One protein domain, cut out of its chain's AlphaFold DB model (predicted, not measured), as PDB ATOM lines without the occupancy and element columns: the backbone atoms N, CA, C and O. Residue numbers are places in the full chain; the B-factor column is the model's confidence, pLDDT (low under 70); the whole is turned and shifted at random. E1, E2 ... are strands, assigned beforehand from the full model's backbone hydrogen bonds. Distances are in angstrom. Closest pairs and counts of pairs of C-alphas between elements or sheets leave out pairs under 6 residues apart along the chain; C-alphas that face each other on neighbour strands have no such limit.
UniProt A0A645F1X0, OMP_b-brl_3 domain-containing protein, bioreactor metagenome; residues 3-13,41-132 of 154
ATOM      1  N   LYS A   3     119.366 169.881 181.733       93.56
ATOM      2  CA  LYS A   3     118.659 170.287 182.949       93.56
ATOM      3  C   LYS A   3     118.225 171.746 182.794       93.56
ATOM      4  O   LYS A   3     119.087 172.605 182.655       93.56
ATOM      5  N   VAL A   4     116.917 172.001 182.775       93.00
ATOM      6  CA  VAL A   4     116.358 173.363 182.692       93.00
ATOM      7  C   VAL A   4     116.204 173.935 184.100       93.00
ATOM      8  O   VAL A   4     116.671 175.033 184.378       93.00
ATOM      9  N   PHE A   5     115.642 173.134 185.008       94.19
ATOM     10  CA  PHE A   5     115.605 173.392 186.448       94.19
ATOM     11  C   PHE A   5     115.988 172.125 187.216       94.19
ATOM     12  O   PHE A   5     116.079 171.039 186.644       94.19
ATOM     13  N   ASP A   6     116.167 172.227 188.533       93.00
ATOM     14  CA  ASP A   6     116.467 171.066 189.383       93.00
ATOM     15  C   ASP A   6     115.453 169.932 189.262       93.00
ATOM     16  O   ASP A   6     115.827 168.759 189.198       93.00
ATOM     17  N   TRP A   7     114.185 170.301 189.128       94.19
ATOM     18  CA  TRP A   7     113.068 169.388 188.978       94.19
ATOM     19  C   TRP A   7     112.720 169.087 187.512       94.19
ATOM     20  O   TRP A   7     111.962 168.153 187.269       94.19
ATOM     21  N   TRP A   8     113.273 169.808 186.524       97.06
ATOM     22  CA  TRP A   8     112.879 169.695 185.113       97.06
ATOM     23  C   TRP A   8     114.056 169.460 184.164       97.06
ATOM     24  O   TRP A   8     114.996 170.254 184.071       97.06
ATOM     25  N   LYS A   9     113.967 168.375 183.395       97.44
ATOM     26  CA  LYS A   9     114.905 168.021 182.333       97.44
ATOM     27  C   LYS A   9     114.195 167.991 180.989       97.44
ATOM     28  O   LYS A   9     113.079 167.485 180.882       97.44
ATOM     29  N   LEU A  10     114.884 168.472 179.964       97.44
ATOM     30  CA  LEU A  10     114.379 168.552 178.604       97.44
ATOM     31  C   LEU A  10     115.408 167.982 177.625       97.44
ATOM     32  O   LEU A  10     116.612 168.209 177.743       97.44
ATOM     33  N   ASP A  11     114.936 167.214 176.657       96.94
ATOM     34  CA  ASP A  11     115.719 166.681 175.552       96.94
ATOM     35  C   ASP A  11     114.954 166.941 174.262       96.94
ATOM     36  O   ASP A  11     113.869 166.399 174.063       96.94
ATOM     37  N   ALA A  12     115.493 167.802 173.409       96.31
ATOM     38  CA  ALA A  12     114.902 168.124 172.124       96.31
ATOM     39  C   ALA A  12     115.889 167.727 171.030       96.31
ATOM     40  O   ALA A  12     117.049 168.127 171.060       96.31
ATOM     41  N   ASN A  13     115.416 166.949 170.065       96.44
ATOM     42  CA  ASN A  13     116.165 166.567 168.881       96.44
ATOM     43  C   ASN A  13     115.395 167.048 167.660       96.44
ATOM     44  O   ASN A  13     114.184 166.844 167.562       96.44
ATOM     45  N   ASN A  41     111.481 165.088 174.525       97.75
ATOM     46  CA  ASN A  41     111.277 164.337 175.757       97.75
ATOM     47  C   ASN A  41     111.439 165.303 176.940       97.75
ATOM     48  O   ASN A  41     112.490 165.920 177.111       97.75
ATOM     49  N   SER A  42     110.402 165.437 177.756       97.81
ATOM     50  CA  SER A  42     110.362 166.305 178.932       97.81
ATOM     51  C   SER A  42     110.125 165.454 180.171       97.81
ATOM     52  O   SER A  42     109.168 164.685 180.206       97.81
ATOM     53  N   THR A  43     110.978 165.594 181.182       97.75
ATOM     54  CA  THR A  43     110.890 164.848 182.441       97.75
ATOM     55  C   THR A  43     110.872 165.818 183.613       97.75
ATOM     56  O   THR A  43     111.835 166.556 183.823       97.75
ATOM     57  N   MET A  44     109.803 165.794 184.402       97.81
ATOM     58  CA  MET A  44     109.596 166.642 185.577       97.81
ATOM     59  C   MET A  44     109.488 165.771 186.832       97.81
ATOM     60  O   MET A  44     108.778 164.774 186.821       97.81
ATOM     61  N   ASN A  45     110.192 166.129 187.903       96.50
ATOM     62  CA  ASN A  45     110.211 165.413 189.182       96.50
ATOM     63  C   ASN A  45     109.761 166.399 190.266       96.50
ATOM     64  O   ASN A  45     110.558 167.217 190.722       96.50
ATOM     65  N   ILE A  46     108.485 166.364 190.636       94.62
ATOM     66  CA  ILE A  46     107.858 167.341 191.532       94.62
ATOM     67  C   ILE A  46     107.821 166.760 192.944       94.62
ATOM     68  O   ILE A  46     107.195 165.724 193.179       94.62
ATOM     69  N   ASP A  47     108.523 167.414 193.873       89.19
ATOM     70  CA  ASP A  47     108.533 167.141 195.320       89.19
ATOM     71  C   ASP A  47     108.747 165.673 195.723       89.19
ATOM     72  O   ASP A  47     108.319 165.238 196.789       89.19
ATOM     73  N   LYS A  48     109.407 164.878 194.865       86.81
ATOM     74  CA  LYS A  48     109.557 163.408 194.991       86.81
ATOM     75  C   LYS A  48     108.226 162.638 194.995       86.81
ATOM     76  O   LYS A  48     108.232 161.411 195.081       86.81
ATOM     77  N   LEU A  49     107.100 163.332 194.876       94.06
ATOM     78  CA  LEU A  49     105.757 162.775 194.889       94.06
ATOM     79  C   LEU A  49     105.324 162.364 193.482       94.06
ATOM     80  O   LEU A  49     104.745 161.293 193.309       94.06
ATOM     81  N   PHE A  50     105.662 163.182 192.483       96.25
ATOM     82  CA  PHE A  50     105.291 162.949 191.093       96.25
ATOM     83  C   PHE A  50     106.504 162.932 190.172       96.25
ATOM     84  O   PHE A  50     107.283 163.882 190.152       96.25
ATOM     85  N   ASP A  51     106.597 161.900 189.336       97.00
ATOM     86  CA  ASP A  51     107.481 161.902 188.172       97.00
ATOM     87  C   ASP A  51     106.614 161.939 186.911       97.00
ATOM     88  O   ASP A  51     105.801 161.045 186.668       97.00
ATOM     89  N   ILE A  52     106.763 162.987 186.109       97.88
ATOM     90  CA  ILE A  52     105.994 163.218 184.889       97.88
ATOM     91  C   ILE A  52     106.944 163.135 183.706       97.88
ATOM     92  O   ILE A  52     107.974 163.805 183.680       97.88
ATOM     93  N   VAL A  53     106.583 162.342 182.705       97.62
ATOM     94  CA  VAL A  53     107.304 162.248 181.440       97.62
ATOM     95  C   VAL A  53     106.342 162.556 180.307       97.62
ATOM     96  O   VAL A  53     105.309 161.906 180.167       97.62
ATOM     97  N   VAL A  54     106.704 163.529 179.482       98.06
ATOM     98  CA  VAL A  54     105.994 163.874 178.251       98.06
ATOM     99  C   VAL A  54     106.918 163.589 177.082       98.06
ATOM    100  O   VAL A  54     108.060 164.044 177.065       98.06
ATOM    101  N   THR A  55     106.430 162.834 176.106       97.88
ATOM    102  CA  THR A  55     107.136 162.595 174.846       97.88
ATOM    103  C   THR A  55     106.280 163.103 173.702       97.88
ATOM    104  O   THR A  55     105.126 162.711 173.583       97.88
ATOM    105  N   ALA A  56     106.843 163.957 172.858       97.12
ATOM    106  CA  ALA A  56     106.207 164.402 171.630       97.12
ATOM    107  C   ALA A  56     107.106 164.063 170.445       97.12
ATOM    108  O   ALA A  56     108.316 164.302 170.480       97.12
ATOM    109  N   ASN A  57     106.513 163.517 169.391       95.75
ATOM    110  CA  ASN A  57     107.206 163.256 168.139       95.75
ATOM    111  C   ASN A  57     106.457 163.930 167.000       95.75
ATOM    112  O   ASN A  57     105.229 163.910 166.962       95.75
ATOM    113  N   TYR A  58     107.207 164.468 166.049       94.94
ATOM    114  CA  TYR A  58     106.688 165.037 164.819       94.94
ATOM    115  C   TYR A  58     107.563 164.604 163.644       94.94
ATOM    116  O   TYR A  58     108.793 164.606 163.733       94.94
ATOM    117  N   ARG A  59     106.922 164.258 162.533       91.56
ATOM    118  CA  ARG A  59     107.553 163.990 161.243       91.56
ATOM    119  C   ARG A  59     106.807 164.762 160.168       91.56
ATOM    120  O   ARG A  59     105.580 164.687 160.101       91.56
ATOM    121  N   SER A  60     107.540 165.502 159.345       92.00
ATOM    122  CA  SER A  60     106.967 166.242 158.224       92.00
ATOM    123  C   SER A  60     106.435 165.308 157.139       92.00
ATOM    124  O   SER A  60     106.647 164.095 157.167       92.00
ATOM    125  N   LYS A  61     105.792 165.911 156.135       87.69
ATOM    126  CA  LYS A  61     105.496 165.235 154.874       87.69
ATOM    127  C   LYS A  61     106.784 164.659 154.279       87.69
ATOM    128  O   LYS A  61     107.822 165.318 154.372       87.69
ATOM    129  N   MET A  62     106.703 163.469 153.687       83.75
ATOM    130  CA  MET A  62     107.832 162.788 153.053       83.75
ATOM    131  C   MET A  62     107.522 162.420 151.607       83.75
ATOM    132  O   MET A  62     106.501 161.793 151.327       83.75
ATOM    133  N   LEU A  63     108.423 162.769 150.686       81.44
ATOM    134  CA  LEU A  63     108.310 162.340 149.292       81.44
ATOM    135  C   LEU A  63     108.593 160.848 149.137       81.44
ATOM    136  O   LEU A  63     109.521 160.299 149.734       81.44
ATOM    137  N   ARG A  64     107.834 160.223 148.244       74.81
ATOM    138  CA  ARG A  64     108.100 158.906 147.671       74.81
ATOM    139  C   ARG A  64     108.255 159.039 146.158       74.81
ATOM    140  O   ARG A  64     107.777 159.996 145.553       74.81
ATOM    141  N   VAL A  65     108.883 158.041 145.539       70.44
ATOM    142  CA  VAL A  65     109.100 157.974 144.079       70.44
ATOM    143  C   VAL A  65     107.806 158.229 143.301       70.44
ATOM    144  O   VAL A  65     107.798 158.993 142.341       70.44
ATOM    145  N   GLN A  66     106.697 157.649 143.759       72.19
ATOM    146  CA  GLN A  66     105.398 157.731 143.095       72.19
ATOM    147  C   GLN A  66     104.336 158.430 143.951       72.19
ATOM    148  O   GLN A  66     103.158 158.214 143.725       72.19
ATOM    149  N   GLY A  67     104.690 159.260 144.940       80.31
ATOM    150  CA  GLY A  67     103.675 159.797 145.853       80.31
ATOM    151  C   GLY A  67     104.218 160.562 147.051       80.31
ATOM    152  O   GLY A  67     105.395 160.916 147.073       80.31
ATOM    153  N   GLU A  68     103.380 160.808 148.055       84.19
ATOM    154  CA  GLU A  68     103.772 161.491 149.293       84.19
ATOM    155  C   GLU A  68     103.140 160.823 150.517       84.19
ATOM    156  O   GLU A  68     102.010 160.339 150.470       84.19
ATOM    157  N   ALA A  69     103.887 160.792 151.619       86.50
ATOM    158  CA  ALA A  69     103.391 160.422 152.937       86.50
ATOM    159  C   ALA A  69     103.093 161.687 153.744       86.50
ATOM    160  O   ALA A  69     103.937 162.582 153.816       86.50
ATOM    161  N   ASP A  70     101.917 161.744 154.353       89.62
ATOM    162  CA  ASP A  70     101.452 162.882 155.137       89.62
ATOM    163  C   ASP A  70     102.262 163.068 156.427       89.62
ATOM    164  O   ASP A  70     102.817 162.105 156.975       89.62
ATOM    165  N   PRO A  71     102.324 164.304 156.952       90.56
ATOM    166  CA  PRO A  71     102.934 164.555 158.248       90.56
ATOM    167  C   PRO A  71     102.228 163.755 159.350       90.56
ATOM    168  O   PRO A  71     101.007 163.596 159.355       90.56
ATOM    169  N   SER A  72     103.006 163.281 160.321       91.56
ATOM    170  CA  SER A  72     102.504 162.511 161.466       91.56
ATOM    171  C   SER A  72     103.096 163.031 162.764       91.56
ATOM    172  O   SER A  72     104.253 163.450 162.818       91.56
ATOM    173  N   TRP A  73     102.302 162.990 163.829       93.69
ATOM    174  CA  TRP A  73     102.747 163.384 165.156       93.69
ATOM    175  C   TRP A  73     102.028 162.580 166.227       93.69
ATOM    176  O   TRP A  73     100.939 162.055 166.000       93.69
ATOM    177  N   ASN A  74     102.645 162.476 167.396       94.69
ATOM    178  CA  ASN A  74     102.030 161.854 168.557       94.69
ATOM    179  C   ASN A  74     102.506 162.527 169.842       94.69
ATOM    180  O   ASN A  74     103.542 163.203 169.871       94.69
ATOM    181  N   LEU A  75     101.712 162.345 170.895       96.75
ATOM    182  CA  LEU A  75     102.034 162.815 172.229       96.75
ATOM    183  C   LEU A  75     101.675 161.739 173.251       96.75
ATOM    184  O   LEU A  75     100.519 161.318 173.343       96.75
ATOM    185  N   ASP A  76     102.675 161.355 174.034       97.19
ATOM    186  CA  ASP A  76     102.578 160.376 175.106       97.19
ATOM    187  C   ASP A  76     102.837 161.046 176.456       97.19
ATOM    188  O   ASP A  76     103.737 161.882 176.599       97.19
ATOM    189  N   LEU A  77     102.080 160.625 177.464       97.88
ATOM    190  CA  LEU A  77     102.206 161.069 178.847       97.88
ATOM    191  C   LEU A  77     102.396 159.858 179.758       97.88
ATOM    192  O   LEU A  77     101.639 158.888 179.696       97.88
ATOM    193  N   ALA A  78     103.374 159.924 180.649       97.94
ATOM    194  CA  ALA A  78     103.505 159.007 181.768       97.94
ATOM    195  C   ALA A  78     103.576 159.799 183.072       97.94
ATOM    196  O   ALA A  78     104.345 160.747 183.195       97.94
ATOM    197  N   LEU A  79     102.773 159.388 184.042       98.00
ATOM    198  CA  LEU A  79     102.708 159.941 185.381       98.00
ATOM    199  C   LEU A  79     102.999 158.818 186.366       98.00
ATOM    200  O   LEU A  79     102.337 157.783 186.353       98.00
ATOM    201  N   LYS A  80     103.963 159.040 187.241       97.88
ATOM    202  CA  LYS A  80     104.262 158.180 188.375       97.88
ATOM    203  C   LYS A  80     103.946 158.941 189.646       97.88
ATOM    204  O   LYS A  80     104.459 160.034 189.847       97.88
ATOM    205  N   TYR A  81     103.115 158.351 190.489       97.75
ATOM    206  CA  TYR A  81     102.768 158.856 191.807       97.75
ATOM    207  C   TYR A  81     103.384 157.951 192.870       97.75
ATOM    208  O   TYR A  81     103.060 156.763 192.938       97.75
ATOM    209  N   ASN A  82     104.292 158.489 193.679       96.31
ATOM    210  CA  ASN A  82     104.954 157.754 194.751       96.31
ATOM    211  C   ASN A  82     104.075 157.788 196.009       96.31
ATOM    212  O   ASN A  82     103.851 158.850 196.576       96.31
ATOM    213  N   LEU A  83     103.583 156.631 196.458       94.75
ATOM    214  CA  LEU A  83     102.810 156.533 197.703       94.75
ATOM    215  C   LEU A  83     103.750 156.445 198.906       94.75
ATOM    216  O   LEU A  83     103.519 157.058 199.942       94.75
ATOM    217  N   THR A  84     104.813 155.658 198.757       92.56
ATOM    218  CA  THR A  84     105.895 155.494 199.734       92.56
ATOM    219  C   THR A  84     107.217 155.339 198.980       92.56
ATOM    220  O   THR A  84     107.242 155.327 197.748       92.56
ATOM    221  N   SER A  85     108.337 155.167 199.687       89.56
ATOM    222  CA  SER A  85     109.628 154.860 199.049       89.56
ATOM    223  C   SER A  85     109.600 153.570 198.216       89.56
ATOM    224  O   SER A  85     110.347 153.437 197.248       89.56
ATOM    225  N   ASN A  86     108.711 152.634 198.568       93.50
ATOM    226  CA  ASN A  86     108.676 151.286 198.007       93.50
ATOM    227  C   ASN A  86     107.405 151.020 197.186       93.50
ATOM    228  O   ASN A  86     107.305 149.963 196.566       93.50
ATOM    229  N   MET A  87     106.442 151.946 197.168       95.31
ATOM    230  CA  MET A  87     105.159 151.801 196.476       95.31
ATOM    231  C   MET A  87     104.900 152.987 195.558       95.31
ATOM    232  O   MET A  87     104.986 154.138 195.985       95.31
ATOM    233  N   TYR A  88     104.500 152.716 194.319       97.00
ATOM    234  CA  TYR A  88     104.051 153.759 193.401       97.00
ATOM    235  C   TYR A  88     102.973 153.258 192.444       97.00
ATOM    236  O   TYR A  88     102.871 152.065 192.145       97.00
ATOM    237  N   ILE A  89     102.182 154.203 191.946       97.81
ATOM    238  CA  ILE A  89     101.214 154.005 190.871       97.81
ATOM    239  C   ILE A  89     101.751 154.691 189.620       97.81
ATOM    240  O   ILE A  89     102.198 155.832 189.679       97.81
ATOM    241  N   ASN A  90     101.680 154.005 188.485       97.62
ATOM    242  CA  ASN A  90     102.029 154.536 187.178       97.62
ATOM    243  C   ASN A  90     100.789 154.596 186.297       97.62
ATOM    244  O   ASN A  90     100.171 153.567 186.032       97.62
ATOM    245  N   LEU A  91     100.483 155.778 185.787       98.06
ATOM    246  CA  LEU A  91      99.527 155.995 184.717       98.06
ATOM    247  C   LEU A  91     100.301 156.326 183.440       98.06
ATOM    248  O   LEU A  91     101.152 157.211 183.433       98.06
ATOM    249  N   ARG A  92      99.999 155.640 182.344       97.75
ATOM    250  CA  ARG A  92     100.515 155.966 181.015       97.75
ATOM    251  C   ARG A  92      99.350 156.159 180.064       97.75
ATOM    252  O   ARG A  92      98.474 155.304 179.993       97.75
ATOM    253  N   VAL A  93      99.386 157.251 179.316       97.25
ATOM    254  CA  VAL A  93      98.482 157.522 178.205       97.25
ATOM    255  C   VAL A  93      99.335 157.642 176.953       97.25
ATOM    256  O   VAL A  93     100.171 158.539 176.854       97.25
ATOM    257  N   GLN A  94      99.160 156.699 176.035       95.62
ATOM    258  CA  GLN A  94      99.823 156.708 174.736       95.62
ATOM    259  C   GLN A  94      98.898 157.329 173.699       95.62
ATOM    260  O   GLN A  94      97.690 157.093 173.735       95.62
ATOM    261  N   ASP A  95      99.480 158.110 172.795       93.44
ATOM    262  CA  ASP A  95      98.797 158.801 171.707       93.44
ATOM    263  C   ASP A  95      97.521 159.536 172.167       93.44
ATOM    264  O   ASP A  95      96.393 159.239 171.747       93.44
ATOM    265  N   ILE A  96      97.707 160.517 173.061       93.50
ATOM    266  CA  ILE A  96      96.624 161.303 173.683       93.50
ATOM    267  C   ILE A  96      95.649 161.844 172.628       93.50
ATOM    268  O   ILE A  96      94.433 161.820 172.825       93.50
ATOM    269  N   PHE A  97      96.166 162.260 171.471       92.44
ATOM    270  CA  PHE A  97      95.373 162.855 170.400       92.44
ATOM    271  C   PHE A  97      94.893 161.858 169.335       92.44
ATOM    272  O   PHE A  97      94.033 162.224 168.541       92.44
ATOM    273  N   ASN A  98      95.260 160.567 169.402       90.50
ATOM    274  CA  ASN A  98      94.934 159.541 168.383       90.50
ATOM    275  C   ASN A  98      95.364 159.980 166.982       90.50
ATOM    276  O   ASN A  98      94.585 159.913 166.025       90.50
ATOM    277  N   THR A  99      96.576 160.517 166.908       88.00
ATOM    278  CA  THR A  99      97.152 161.114 165.705       88.00
ATOM    279  C   THR A  99      98.226 160.239 165.081       88.00
ATOM    280  O   THR A  99      98.692 160.573 163.991       88.00
ATOM    281  N   ASP A 100      98.574 159.102 165.699       81.75
ATOM    282  CA  ASP A 100      99.469 158.104 165.109       81.75
ATOM    283  C   ASP A 100      98.749 157.302 164.009       81.75
ATOM    284  O   ASP A 100      98.397 156.128 164.129       81.75
ATOM    285  N   GLN A 101      98.497 157.998 162.908       83.00
ATOM    286  CA  GLN A 101      97.985 157.465 161.658       83.00
ATOM    287  C   GLN A 101      99.038 157.669 160.572       83.00
ATOM    288  O   GLN A 101      99.735 158.687 160.532       83.00
ATOM    289  N   ARG A 102      99.149 156.697 159.673       82.38
ATOM    290  CA  ARG A 102      99.997 156.785 158.491       82.38
ATOM    291  C   ARG A 102      99.105 156.920 157.277       82.38
ATOM    292  O   ARG A 102      98.384 155.991 156.929       82.38
ATOM    293  N   LYS A 103      99.184 158.076 156.633       85.62
ATOM    294  CA  LYS A 103      98.529 158.321 155.355       85.62
ATOM    295  C   LYS A 103      99.586 158.534 154.297       85.62
ATOM    296  O   LYS A 103     100.562 159.250 154.526       85.62
ATOM    297  N   TRP A 104      99.421 157.876 153.166       84.69
ATOM    298  CA  TRP A 104     100.218 158.149 151.986       84.69
ATOM    299  C   TRP A 104      99.377 157.901 150.751       84.69
ATOM    300  O   TRP A 104      98.482 157.056 150.751       84.69
ATOM    301  N   TYR A 105      99.685 158.632 149.695       84.88
ATOM    302  CA  TYR A 105      99.115 158.377 148.386       84.88
ATOM    303  C   TYR A 105     100.215 158.039 147.402       84.88
ATOM    304  O   TYR A 105     101.364 158.457 147.557       84.88
ATOM    305  N   GLU A 106      99.829 157.300 146.376       82.50
ATOM    306  CA  GLU A 106     100.626 157.002 145.205       82.50
ATOM    307  C   GLU A 106      99.846 157.454 143.970       82.50
ATOM    308  O   GLU A 106      98.661 157.160 143.813       82.50
ATOM    309  N   SER A 107     100.494 158.227 143.105       80.06
ATOM    310  CA  SER A 107      99.922 158.745 141.875       80.06
ATOM    311  C   SER A 107     100.908 158.581 140.724       80.06
ATOM    312  O   SER A 107     102.008 159.140 140.733       80.06
ATOM    313  N   ILE A 108     100.470 157.830 139.717       77.12
ATOM    314  CA  ILE A 108     101.084 157.739 138.397       77.12
ATOM    315  C   ILE A 108     100.103 158.403 137.420       77.12
ATOM    316  O   ILE A 108      98.984 157.898 137.260       77.12
ATOM    317  N   PRO A 109     100.482 159.519 136.768       75.88
ATOM    318  CA  PRO A 109      99.600 160.225 135.844       75.88
ATOM    319  C   PRO A 109      98.992 159.278 134.804       75.88
ATOM    320  O   PRO A 109      99.714 158.528 134.154       75.88
ATOM    321  N   ASN A 110      97.667 159.320 134.653       75.44
ATOM    322  CA  ASN A 110      96.890 158.514 133.697       75.44
ATOM    323  C   ASN A 110      96.969 156.983 133.870       75.44
ATOM    324  O   ASN A 110      96.483 156.262 133.003       75.44
ATOM    325  N   VAL A 111      97.547 156.479 134.967       83.00
ATOM    326  CA  VAL A 111      97.666 155.032 135.226       83.00
ATOM    327  C   VAL A 111      97.040 154.652 136.562       83.00
ATOM    328  O   VAL A 111      96.235 153.726 136.617       83.00
ATOM    329  N   LEU A 112      97.406 155.346 137.642       80.38
ATOM    330  CA  LEU A 112      97.045 154.931 138.995       80.38
ATOM    331  C   LEU A 112      96.906 156.133 139.926       80.38
ATOM    332  O   LEU A 112      97.776 157.000 139.977       80.38
ATOM    333  N   TYR A 113      95.839 156.134 140.714       84.12
ATOM    334  CA  TYR A 113      95.730 156.923 141.932       84.12
ATOM    335  C   TYR A 113      95.308 155.977 143.052       84.12
ATOM    336  O   TYR A 113      94.274 155.316 142.949       84.12
ATOM    337  N   SER A 114      96.130 155.879 144.088       85.38
ATOM    338  CA  SER A 114      95.905 155.014 145.241       85.38
ATOM    339  C   SER A 114      96.148 155.809 146.511       85.38
ATOM    340  O   SER A 114      97.175 156.471 146.645       85.38
ATOM    341  N   GLU A 115      95.215 155.742 147.450       87.38
ATOM    342  CA  GLU A 115      95.345 156.355 148.766       87.38
ATOM    343  C   GLU A 115      95.292 155.257 149.822       87.38
ATOM    344  O   GLU A 115      94.385 154.423 149.833       87.38
ATOM    345  N   VAL A 116      96.277 155.256 150.717       85.38
ATOM    346  CA  VAL A 116      96.363 154.304 151.819       85.38
ATOM    347  C   VAL A 116      96.314 155.059 153.136       85.38
ATOM    348  O   VAL A 116      97.102 155.972 153.392       85.38
ATOM    349  N   ASN A 117      95.396 154.632 153.998       86.94
ATOM    350  CA  ASN A 117      95.257 155.124 155.359       86.94
ATOM    351  C   ASN A 117      95.410 153.948 156.333       86.94
ATOM    352  O   ASN A 117      94.474 153.182 156.560       86.94
ATOM    353  N   GLU A 118      96.608 153.792 156.894       84.00
ATOM    354  CA  GLU A 118      96.903 152.811 157.937       84.00
ATOM    355  C   GLU A 118      96.764 153.488 159.303       84.00
ATOM    356  O   GLU A 118      97.597 154.302 159.715       84.00
ATOM    357  N   LYS A 119      95.717 153.118 160.043       84.12
ATOM    358  CA  LYS A 119      95.533 153.542 161.430       84.12
ATOM    359  C   LYS A 119      95.817 152.381 162.370       84.12
ATOM    360  O   LYS A 119      95.095 151.386 162.375       84.12
ATOM    361  N   ARG A 120      96.862 152.513 163.185       75.38
ATOM    362  CA  ARG A 120      97.127 151.572 164.279       75.38
ATOM    363  C   ARG A 120      96.190 151.888 165.439       75.38
ATOM    364  O   ARG A 120      95.801 153.037 165.625       75.38
ATOM    365  N   ASN A 121      95.833 150.883 166.239       78.50
ATOM    366  CA  ASN A 121      95.191 151.145 167.526       78.50
ATOM    367  C   ASN A 121      96.260 151.643 168.515       78.50
ATOM    368  O   ASN A 121      96.818 150.868 169.287       78.50
ATOM    369  N   SER A 122      96.625 152.914 168.376       82.88
ATOM    370  CA  SER A 122      97.755 153.562 169.047       82.88
ATOM    371  C   SER A 122      97.379 154.170 170.396       82.88
ATOM    372  O   SER A 122      98.210 154.197 171.306       82.88
ATOM    373  N   ARG A 123      96.129 154.629 170.552       93.19
ATOM    374  CA  ARG A 123      95.662 155.234 171.801       93.19
ATOM    375  C   ARG A 123      95.403 154.167 172.854       93.19
ATOM    376  O   ARG A 123      94.475 153.370 172.732       93.19
ATOM    377  N   SER A 124      96.174 154.209 173.932       94.56
ATOM    378  CA  SER A 124      96.020 153.290 175.056       94.56
ATOM    379  C   SER A 124      96.171 154.018 176.388       94.56
ATOM    380  O   SER A 124      96.879 155.020 176.501       94.56
ATOM    381  N   ILE A 125      95.484 153.513 177.411       96.94
ATOM    382  CA  ILE A 125      95.645 153.949 178.797       96.94
ATOM    383  C   ILE A 125      96.055 152.725 179.603       96.94
ATOM    384  O   ILE A 125      95.433 151.671 179.503       96.94
ATOM    385  N   SER A 126      97.120 152.850 180.385       97.44
ATOM    386  CA  SER A 126      97.631 151.790 181.250       97.44
ATOM    387  C   SER A 126      97.802 152.321 182.663       97.44
ATOM    388  O   SER A 126      98.457 153.342 182.864       97.44
ATOM    389  N   LEU A 127      97.243 151.605 183.633       98.00
ATOM    390  CA  LEU A 127      97.416 151.871 185.056       98.00
ATOM    391  C   LEU A 127      98.121 150.672 185.690       98.00
ATOM    392  O   LEU A 127      97.683 149.536 185.527       98.00
ATOM    393  N   GLY A 128      99.215 150.924 186.398       97.75
ATOM    394  CA  GLY A 128      99.989 149.892 187.075       97.75
ATOM    395  C   GLY A 128     100.293 150.286 188.508       97.75
ATOM    396  O   GLY A 128     100.650 151.429 188.781       97.75
ATOM    397  N   PHE A 129     100.192 149.327 189.418       97.56
ATOM    398  CA  PHE A 129     100.675 149.451 190.786       97.56
ATOM    399  C   PHE A 129     101.981 148.667 190.926       97.56
ATOM    400  O   PHE A 129     102.136 147.593 190.347       97.56
ATOM    401  N   THR A 130     102.948 149.196 191.668       96.56
ATOM    402  CA  THR A 130     104.206 148.496 191.942       96.56
ATOM    403  C   THR A 130     104.558 148.597 193.415       96.56
ATOM    404  O   THR A 130     104.526 149.685 193.984       96.56
ATOM    405  N   TYR A 131     104.958 147.464 193.996       94.94
ATOM    406  CA  TYR A 131     105.518 147.371 195.339       94.94
ATOM    407  C   TYR A 131     106.885 146.680 195.304       94.94
ATOM    408  O   TYR A 131     107.039 145.614 194.709       94.94
ATOM    409  N   LYS A 132     107.884 147.304 195.928       90.81
ATOM    410  CA  LYS A 132     109.263 146.821 196.014       90.81
ATOM    411  C   LYS A 132     109.528 146.241 197.402       90.81
ATOM    412  O   LYS A 132     109.580 146.977 198.385       90.81
TER     413      LYS A 132
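AT A GLANCE: This is residues 3 to 13 and 41 to 132 of the 154 residues of the protein "OMP_b-brl_3 domain-containing protein" of bioreactor metagenome (UniProt A0A645F1X0). Picture one long, twisted slab a single strand layer thick, made of two antiparallel sheets set end to end, with the strands running along the slab's length. The larger sheet, E1 - E2 - E3 - E4 - E7 - E8 - E11, is one end of it, and the smaller, E5 - E6 - E9 - E10, reaches out from beside E4, E7, E8 and E11 as the other; E4 runs on into E5, E6 runs on into E7, and the links E8 to E9 and E10 to E11 also pass from sheet to sheet. The printed part has 103 residues, with eleven named strands, E1 to E11 in order, and no named helix; the class is all strand. The whole is only just extended, close to loose, with a radius of gyration of the C-alphas of 19.6 A and spans of 67 by 29 by 19 A.

HOW THE PARTS SIT: Begin in the larger sheet, at its edge strand E1, residues 3 to 5, which forms a hairpin with E2, residues 8 to 13; look for N 4 and O 8, 2.9 A apart. Across the cut, E3, residues 41 to 46, is antiparallel to E2 at 178 degrees, with N 9 and O 43 at 2.8 A. E3 and E4, residues 50 to 59, form a hairpin with N 44 and O 52 at 2.8 A. E4 also neighbours E7, residues 72 to 82, antiparallel at 172 degrees, where N 55 and O 76 are 2.9 A apart and N 74 and O 57 are 3.0 A apart. E7 and E8, residues 87 to 94, form a hairpin with N 79 and O 91 at 2.8 A. The other edge strand, E11, residues 124 to 131, is antiparallel to E8 at 168 degrees, with N 90 and O 128 at 2.8 A. Now turn to the smaller sheet: E4 runs on at 40 degrees into E5, residues 62 to 64, an edge strand that forms a hairpin with E6, residues 67 to 69, with N 62 and O 69 at 2.9 A. E6 runs on at 15 degrees into E7. On its other side E6 neighbours E9, residues 101 to 108, with N 68 and O 105 at 3.1 A. E9 forms a hairpin with the edge strand E10, residues 112 to 119, where N 104 and O 116 are 3.0 A apart. Between the sheets, the closest C-alphas of E7 and E9 are those of Ser 72 and Gln 101, 6.8 A apart; E4 and E9, for instance, are apart.

IN THESE COORDINATES: Find C-alpha 3 at (118.659, 170.287, 182.949), where E1 begins. E2 is 16.9 A long from first to last C-alpha, and E3 is 16.4 A. E4 starts at C-alpha 50, (105.291, 162.949, 191.093), and covers 30.0 A. E5 and E6 measure 6.6 A and 7.1 A. E7, the longest strand by residues with 11, covers 33.7 A. E8 is 22.9 A long, E9 23.5 A, E10 22.5 A and E11 23.2 A, ending at C-alpha 131, (105.518, 147.371, 195.339).

THE WHOLE: In outline this is a rod; the two C-alphas farthest apart are those of Thr 84 and Asn 110, at 66.7 A. The larger sheet is twisted, its strands' lines turning by 82 degrees from edge to edge; in the smaller sheet they turn by 43 degrees. Residues 14 to 40 are not printed, and C-alphas 13 and 41 are 8.7 A apart across this cut. Of the links that are printed whole, E8 to E9 is short, with 6 residues, and the others are tight. The mean pLDDT of the printed part is 91.0, and no printed residue is under 70.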